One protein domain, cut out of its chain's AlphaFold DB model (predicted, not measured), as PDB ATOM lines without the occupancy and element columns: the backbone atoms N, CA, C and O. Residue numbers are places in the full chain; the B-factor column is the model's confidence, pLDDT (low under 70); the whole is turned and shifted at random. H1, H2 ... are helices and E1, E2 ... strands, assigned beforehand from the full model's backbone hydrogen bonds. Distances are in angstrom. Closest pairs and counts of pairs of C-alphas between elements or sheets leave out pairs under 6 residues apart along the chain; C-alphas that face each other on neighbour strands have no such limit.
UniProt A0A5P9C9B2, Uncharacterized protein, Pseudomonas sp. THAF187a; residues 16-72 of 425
ATOM      1  N   TYR A  16     146.209 207.654 224.875       70.06
ATOM      2  CA  TYR A  16     144.777 207.360 224.826       70.06
ATOM      3  C   TYR A  16     144.321 206.679 226.118       70.06
ATOM      4  O   TYR A  16     144.804 205.593 226.445       70.06
ATOM      5  N   ASP A  17     143.364 207.282 226.817       71.88
ATOM      6  CA  ASP A  17     142.702 206.657 227.954       71.88
ATOM      7  C   ASP A  17     141.445 205.911 227.487       71.88
ATOM      8  O   ASP A  17     140.428 206.491 227.101       71.88
ATOM      9  N   SER A  18     141.518 204.583 227.548       66.12
ATOM     10  CA  SER A  18     140.431 203.684 227.152       66.12
ATOM     11  C   SER A  18     139.173 203.757 228.032       66.12
ATOM     12  O   SER A  18     138.123 203.270 227.611       66.12
ATOM     13  N   GLN A  19     139.253 204.333 229.236       68.38
ATOM     14  CA  GLN A  19     138.117 204.443 230.156       68.38
ATOM     15  C   GLN A  19     137.303 205.716 229.919       68.38
ATOM     16  O   GLN A  19     136.073 205.681 229.977       68.38
ATOM     17  N   THR A  20     137.977 206.828 229.634       76.06
ATOM     18  CA  THR A  20     137.349 208.139 229.402       76.06
ATOM     19  C   THR A  20     137.116 208.421 227.918       76.06
ATOM     20  O   THR A  20     136.235 209.204 227.564       76.06
ATOM     21  N   GLY A  21     137.846 207.735 227.033       77.56
ATOM     22  CA  GLY A  21     137.791 207.938 225.588       77.56
ATOM     23  C   GLY A  21     138.527 209.196 225.122       77.56
ATOM     24  O   GLY A  21     138.330 209.620 223.980       77.56
ATOM     25  N   GLU A  22     139.353 209.794 225.983       78.19
ATOM     26  CA  GLU A  22     140.082 211.034 225.723       78.19
ATOM     27  C   GLU A  22     141.576 210.777 225.465       78.19
ATOM     28  O   GLU A  22     142.158 209.778 225.889       78.19
ATOM     29  N   CYS A  23     142.210 211.699 224.740       71.06
ATOM     30  CA  CYS A  23     143.661 211.728 224.587       71.06
ATOM     31  C   CYS A  23     144.245 212.617 225.680       71.06
ATOM     32  O   CYS A  23     144.104 213.839 225.618       71.06
ATOM     33  N   LEU A  24     144.893 212.008 226.667       67.25
ATOM     34  CA  LEU A  24     145.518 212.725 227.767       67.25
ATOM     35  C   LEU A  24     146.852 213.306 227.297       67.25
ATOM     36  O   LEU A  24     147.728 212.580 226.816       67.25
ATOM     37  N   ALA A  25     147.001 214.625 227.418       61.56
ATOM     38  CA  ALA A  25     148.304 215.264 227.286       61.56
ATOM     39  C   ALA A  25     149.251 214.742 228.383       61.56
ATOM     40  O   ALA A  25     148.764 214.390 229.462       61.56
ATOM     41  N   PRO A  26     150.579 214.691 228.145       57.59
ATOM     42  CA  PRO A  26     151.532 214.495 229.227       57.59
ATOM     43  C   PRO A  26     151.228 215.546 230.279       57.59
ATOM     44  O   PRO A  26     151.130 216.731 229.949       57.59
ATOM     45  N   GLN A  27     151.015 215.113 231.516       62.16
ATOM     46  CA  GLN A  27     150.865 216.060 232.602       62.16
ATOM     47  C   GLN A  27     152.158 216.870 232.686       62.16
ATOM     48  O   GLN A  27     153.249 216.302 232.769       62.16
ATOM     49  N   GLU A  28     152.045 218.193 232.560       61.53
ATOM     50  CA  GLU A  28     153.209 219.055 232.711       61.53
ATOM     51  C   GLU A  28     153.729 218.898 234.146       61.53
ATOM     52  O   GLU A  28     152.926 218.981 235.082       61.53
ATOM     53  N   PRO A  29     155.043 218.678 234.347       64.19
ATOM     54  CA  PRO A  29     155.609 218.591 235.687       64.19
ATOM     55  C   PRO A  29     155.214 219.841 236.457       64.19
ATOM     56  O   PRO A  29     155.369 220.954 235.946       64.19
ATOM     57  N   ASN A  30     154.650 219.678 237.650       72.81
ATOM     58  CA  ASN A  30     154.028 220.799 238.337       72.81
ATOM     59  C   ASN A  30     155.067 221.513 239.206       72.81
ATOM     60  O   ASN A  30     155.236 222.711 239.027       72.81
ATOM     61  N   GLY A  31     155.878 220.796 239.997       78.88
ATOM     62  CA  GLY A  31     157.110 221.290 240.653       78.88
ATOM     63  C   GLY A  31     156.931 222.436 241.665       78.88
ATOM     64  O   GLY A  31     157.824 222.697 242.467       78.88
ATOM     65  N   GLU A  32     155.769 223.086 241.668       86.62
ATOM     66  CA  GLU A  32     155.418 224.213 242.520       86.62
ATOM     67  C   GLU A  32     155.371 223.789 243.987       86.62
ATOM     68  O   GLU A  32     154.712 222.805 244.350       86.62
ATOM     69  N   LYS A  33     156.002 224.589 244.855       87.12
ATOM     70  CA  LYS A  33     155.896 224.420 246.306       87.12
ATOM     71  C   LYS A  33     154.439 224.585 246.749       87.12
ATOM     72  O   LYS A  33     153.800 225.603 246.490       87.12
ATOM     73  N   CYS A  34     153.923 223.588 247.460       88.44
ATOM     74  CA  CYS A  34     152.532 223.537 247.920       88.44
ATOM     75  C   CYS A  34     152.400 223.362 249.441       88.44
ATOM     76  O   CYS A  34     151.288 223.392 249.967       88.44
ATOM     77  N   GLY A  35     153.517 223.208 250.157       87.94
ATOM     78  CA  GLY A  35     153.537 223.123 251.613       87.94
ATOM     79  C   GLY A  35     154.894 222.704 252.164       87.94
ATOM     80  O   GLY A  35     155.902 222.721 251.459       87.94
ATOM     81  N   GLU A  36     154.901 222.318 253.435       87.56
ATOM     82  CA  GLU A  36     156.056 221.778 254.155       87.56
ATOM     83  C   GLU A  36     155.588 220.632 255.064       87.56
ATOM     84  O   GLU A  36     154.435 220.605 255.503       87.56
ATOM     85  N   GLU A  37     156.470 219.676 255.338       80.12
ATOM     86  CA  GLU A  37     156.251 218.584 256.285       80.12
ATOM     87  C   GLU A  37     157.442 218.448 257.221       80.12
ATOM     88  O   GLU A  37     158.581 218.583 256.793       80.12
ATOM     89  N   VAL A  38     157.190 218.155 258.497       76.69
ATOM     90  CA  VAL A  38     158.262 217.894 259.461       76.69
ATOM     91  C   VAL A  38     158.392 216.389 259.652       76.69
ATOM     92  O   VAL A  38     157.529 215.768 260.272       76.69
ATOM     93  N   ILE A  39     159.484 215.810 259.153       70.81
ATOM     94  CA  ILE A  39     159.810 214.389 259.320       70.81
ATOM     95  C   ILE A  39     161.115 214.296 260.109       70.81
ATOM     96  O   ILE A  39     162.129 214.866 259.722       70.81
ATOM     97  N   GLY A  40     161.095 213.617 261.259       67.25
ATOM     98  CA  GLY A  40     162.304 213.408 262.068       67.25
ATOM     99  C   GLY A  40     162.970 214.689 262.601       67.25
ATOM    100  O   GLY A  40     164.139 214.650 262.960       67.25
ATOM    101  N   GLY A  41     162.247 215.815 262.656       67.94
ATOM    102  CA  GLY A  41     162.781 217.113 263.087       67.94
ATOM    103  C   GLY A  41     163.352 217.986 261.963       67.94
ATOM    104  O   GLY A  41     163.743 219.117 262.241       67.94
ATOM    105  N   ALA A  42     163.355 217.509 260.714       63.81
ATOM    106  CA  ALA A  42     163.709 218.292 259.533       63.81
ATOM    107  C   ALA A  42     162.450 218.751 258.782       63.81
ATOM    108  O   ALA A  42     161.501 217.978 258.628       63.81
ATOM    109  N   THR A  43     162.445 219.999 258.306       74.62
ATOM    110  CA  THR A  43     161.378 220.544 257.452       74.62
ATOM    111  C   THR A  43     161.675 220.205 255.994       74.62
ATOM    112  O   THR A  43     162.652 220.689 255.429       74.62
ATOM    113  N   ILE A  44     160.827 219.382 255.383       77.50
ATOM    114  CA  ILE A  44     160.925 218.951 253.987       77.50
ATOM    115  C   ILE A  44     159.864 219.707 253.175       77.50
ATOM    116  O   ILE A  44     158.697 219.739 253.581       77.50
ATOM    117  N   PRO A  45     160.212 220.322 252.031       81.94
ATOM    118  CA  PRO A  45     159.224 220.974 251.181       81.94
ATOM    119  C   PRO A  45     158.266 219.944 250.569       81.94
ATOM    120  O   PRO A  45     158.668 218.848 250.178       81.94
ATOM    121  N   LYS A  46     156.988 220.315 250.455       87.31
ATOM    122  CA  LYS A  46     156.024 219.614 249.604       87.31
ATOM    123  C   LYS A  46     155.923 220.312 248.263       87.31
ATOM    124  O   LYS A  46     155.792 221.541 248.221       87.31
ATOM    125  N   ILE A  47     155.922 219.527 247.197       87.75
ATOM    126  CA  ILE A  47     155.768 220.009 245.828       87.75
ATOM    127  C   ILE A  47     154.617 219.281 245.141       87.75
ATOM    128  O   ILE A  47     154.233 218.182 245.543       87.75
ATOM    129  N   LYS A  48     154.046 219.907 244.114       88.06
ATOM    130  CA  LYS A  48     153.056 219.242 243.267       88.06
ATOM    131  C   LYS A  48     153.758 218.264 242.318       88.06
ATOM    132  O   LYS A  48     154.643 218.687 241.571       88.06
ATOM    133  N   ASN A  49     153.360 216.994 242.336       84.94
ATOM    134  CA  ASN A  49     153.766 216.013 241.322       84.94
ATOM    135  C   ASN A  49     153.046 216.271 239.979       84.94
ATOM    136  O   ASN A  49     152.249 217.210 239.859       84.94
ATOM    137  N   ALA A  50     153.332 215.457 238.964       82.44
ATOM    138  CA  ALA A  50     152.674 215.509 237.659       82.44
ATOM    139  C   ALA A  50     151.138 215.421 237.788       82.44
ATOM    140  O   ALA A  50     150.414 216.162 237.121       82.44
ATOM    141  N   GLU A  51     150.645 214.621 238.733       81.62
ATOM    142  CA  GLU A  51     149.220 214.443 239.028       81.62
ATOM    143  C   GLU A  51     148.577 215.662 239.719       81.62
ATOM    144  O   GLU A  51     147.353 215.729 239.866       81.62
ATOM    145  N   GLY A  52     149.376 216.659 240.111       81.62
ATOM    146  CA  GLY A  52     148.935 217.860 240.821       81.62
ATOM    147  C   GLY A  52     148.705 217.647 242.319       81.62
ATOM    148  O   GLY A  52     148.196 218.546 242.996       81.62
ATOM    149  N   GLU A  53     149.079 216.485 242.848       86.44
ATOM    150  CA  GLU A  53     148.997 216.146 244.263       86.44
ATOM    151  C   GLU A  53     150.152 216.783 245.035       86.44
ATOM    152  O   GLU A  53     151.303 216.778 244.601       86.44
ATOM    153  N   CYS A  54     149.845 217.336 246.210       88.25
ATOM    154  CA  CYS A  54     150.847 217.945 247.073       88.25
ATOM    155  C   CYS A  54     151.537 216.876 247.928       88.25
ATOM    156  O   CYS A  54     151.015 216.481 248.977       88.25
ATOM    157  N   VAL A  55     152.710 216.428 247.486       86.25
ATOM    158  CA  VAL A  55     153.470 215.333 248.102       86.25
ATOM    159  C   VAL A  55     154.818 215.830 248.638       86.25
ATOM    160  O   VAL A  55     155.312 216.869 248.188       86.25
ATOM    161  N   PRO A  56     155.426 215.149 249.626       84.75
ATOM    162  CA  PRO A  56     156.800 215.429 250.035       84.75
ATOM    163  C   PRO A  56     157.761 215.389 248.842       84.75
ATOM    164  O   PRO A  56     157.586 214.586 247.931       84.75
ATOM    165  N   PHE A  57     158.793 216.235 248.858       82.75
ATOM    166  CA  PHE A  57     159.751 216.361 247.752       82.75
ATOM    167  C   PHE A  57     160.295 215.019 247.235       82.75
ATOM    168  O   PHE A  57     160.339 214.798 246.027       82.75
ATOM    169  N   TYR A  58     160.670 214.109 248.138       82.38
ATOM    170  CA  TYR A  58     161.228 212.801 247.776       82.38
ATOM    171  C   TYR A  58     160.207 211.835 247.155       82.38
ATOM    172  O   TYR A  58     160.612 210.908 246.456       82.38
ATOM    173  N   ASP A  59     158.912 212.073 247.374       83.69
ATOM    174  CA  ASP A  59     157.814 211.252 246.859       83.69
ATOM    175  C   ASP A  59     157.278 211.769 245.511       83.69
ATOM    176  O   ASP A  59     156.499 211.086 244.847       83.69
ATOM    177  N   ALA A  60     157.680 212.974 245.091       83.50
ATOM    178  CA  ALA A  60     157.309 213.536 243.796       83.50
ATOM    179  C   ALA A  60     158.041 212.841 242.637       83.50
ATOM    180  O   ALA A  60     159.149 212.326 242.799       83.50
ATOM    181  N   ASP A  61     157.467 212.879 241.434       84.06
ATOM    182  CA  ASP A  61     158.125 212.379 240.228       84.06
ATOM    183  C   ASP A  61     159.396 213.181 239.889       84.06
ATOM    184  O   ASP A  61     159.526 214.369 240.199       84.06
ATOM    185  N   LYS A  62     160.360 212.524 239.229       83.25
ATOM    186  CA  LYS A  62     161.665 213.123 238.916       83.25
ATOM    187  C   LYS A  62     161.567 214.420 238.099       83.25
ATOM    188  O   LYS A  62     162.247 215.380 238.468       83.25
ATOM    189  N   PRO A  63     160.734 214.501 237.044       85.12
ATOM    190  CA  PRO A  63     160.487 215.758 236.342       85.12
ATOM    191  C   PRO A  63     160.021 216.900 237.258       85.12
ATOM    192  O   PRO A  63     160.565 218.001 237.175       85.12
ATOM    193  N   SER A  64     159.074 216.650 238.169       84.62
ATOM    194  CA  SER A  64     158.611 217.656 239.137       84.62
ATOM    195  C   SER A  64     159.704 218.067 240.131       84.62
ATOM    196  O   SER A  64     159.840 219.257 240.415       84.62
ATOM    197  N   GLN A  65     160.538 217.129 240.598       84.19
ATOM    198  CA  GLN A  65     161.711 217.442 241.433       84.19
ATOM    199  C   GLN A  65     162.712 218.346 240.694       84.19
ATOM    200  O   GLN A  65     163.147 219.364 241.235       84.19
ATOM    201  N   CYS A  66     163.057 218.015 239.445       85.44
ATOM    202  CA  CYS A  66     163.990 218.814 238.649       85.44
ATOM    203  C   CYS A  66     163.428 220.204 238.336       85.44
ATOM    204  O   CYS A  66     164.168 221.189 238.389       85.44
ATOM    205  N   LYS A  67     162.121 220.304 238.059       86.62
ATOM    206  CA  LYS A  67     161.439 221.588 237.875       86.62
ATOM    207  C   LYS A  67     161.485 222.430 239.147       86.62
ATOM    208  O   LYS A  67     161.849 223.597 239.058       86.62
ATOM    209  N   HIS A  68     161.225 221.844 240.316       84.81
ATOM    210  CA  HIS A  68     161.367 222.549 241.591       84.81
ATOM    211  C   HIS A  68     162.792 223.093 241.790       84.81
ATOM    212  O   HIS A  68     162.982 224.255 242.141       84.81
ATOM    213  N   PHE A  69     163.818 222.289 241.493       83.94
ATOM    214  CA  PHE A  69     165.206 222.746 241.576       83.94
ATOM    215  C   PHE A  69     165.541 223.890 240.616       83.94
ATOM    216  O   PHE A  69     166.385 224.715 240.952       83.94
ATOM    217  N   SER A  70     164.876 223.994 239.463       85.06
ATOM    218  CA  SER A  70     165.100 225.102 238.521       85.06
ATOM    219  C   SER A  70     164.636 226.471 239.033       85.06
ATOM    220  O   SER A  70     165.047 227.499 238.502       85.06
ATOM    221  N   GLU A  71     163.818 226.514 240.091       83.94
ATOM    222  CA  GLU A  71     163.304 227.764 240.666       83.94
ATOM    223  C   GLU A  71     164.342 228.501 241.526       83.94
ATOM    224  O   GLU A  71     164.090 229.605 242.011       83.94
ATOM    225  N   SER A  72     165.514 227.900 241.748       77.38
ATOM    226  CA  SER A  72     166.475 228.395 242.728       77.38
ATOM    227  C   SER A  72     167.910 227.986 242.415       77.38
ATOM    228  O   SER A  72     168.190 226.899 241.916       77.38
TER     229      SER A  72
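AT A GLANCE: This is residues 16 to 72 of the 425 residues of an uncharacterized protein of Pseudomonas sp. THAF187a (UniProt A0A5P9C9B2). A free tail, residues 17 to 23, sticks out from a small body made of a long hairpin, E1 and E2, with the short strand E3 beside E2 and the short helix H1 near Lys 33 and Lys 48 of the hairpin. The tail makes much of the length: the C-alphas span 46 by 22 by 15 A. The printed part has 57 residues, in the order E1, E2, E3, H1, with under half of them in these named elements; the class is mixed, helices and strands. The sheet E1 - E2 - E3 is antiparallel, and the whole is loose, with a radius of gyration of the C-alphas of 13.6 A.

HOW THE PARTS SIT: E1, residues 33 to 39, and E2, residues 42 to 48, form an antiparallel hairpin at 148 degrees, with N 37 and O 44 2.8 A apart, within hydrogen-bond range. E3, residues 54 to 56, forms a second hairpin with E2, at 144 degrees, with N 47 and O 55 at 2.9 A. The three strands are a meander, each the antiparallel neighbour of the one before; E1 and E3 are its edge strands. H1, residues 62 to 70, is on the sheet but only grazes it, with residues 64 to 68; its closest C-alphas to E2 are those of Ser 64 and Lys 48, 7.1 A apart. In H1 every O i to N i+4 pair is within hydrogen-bond range.

IN THESE COORDINATES: After residues 16 to 32, with no named element, E1 begins at C-alpha 33 (155.896, 224.420, 246.306) and is 16.9 A long. E2 is 19.5 A long and E3 7.1 A. H1, 12.5 A long, ends at C-alpha 70 (165.100, 225.102, 238.521).

THE WHOLE: The C-alphas of Gly 21 and Gly 41 are farthest apart, at 46.0 A. The printed part has no cut, and its three links between elements are tight. The model's pLDDT is under 70 at residues 18 to 19, 24 to 29 and 40 to 42.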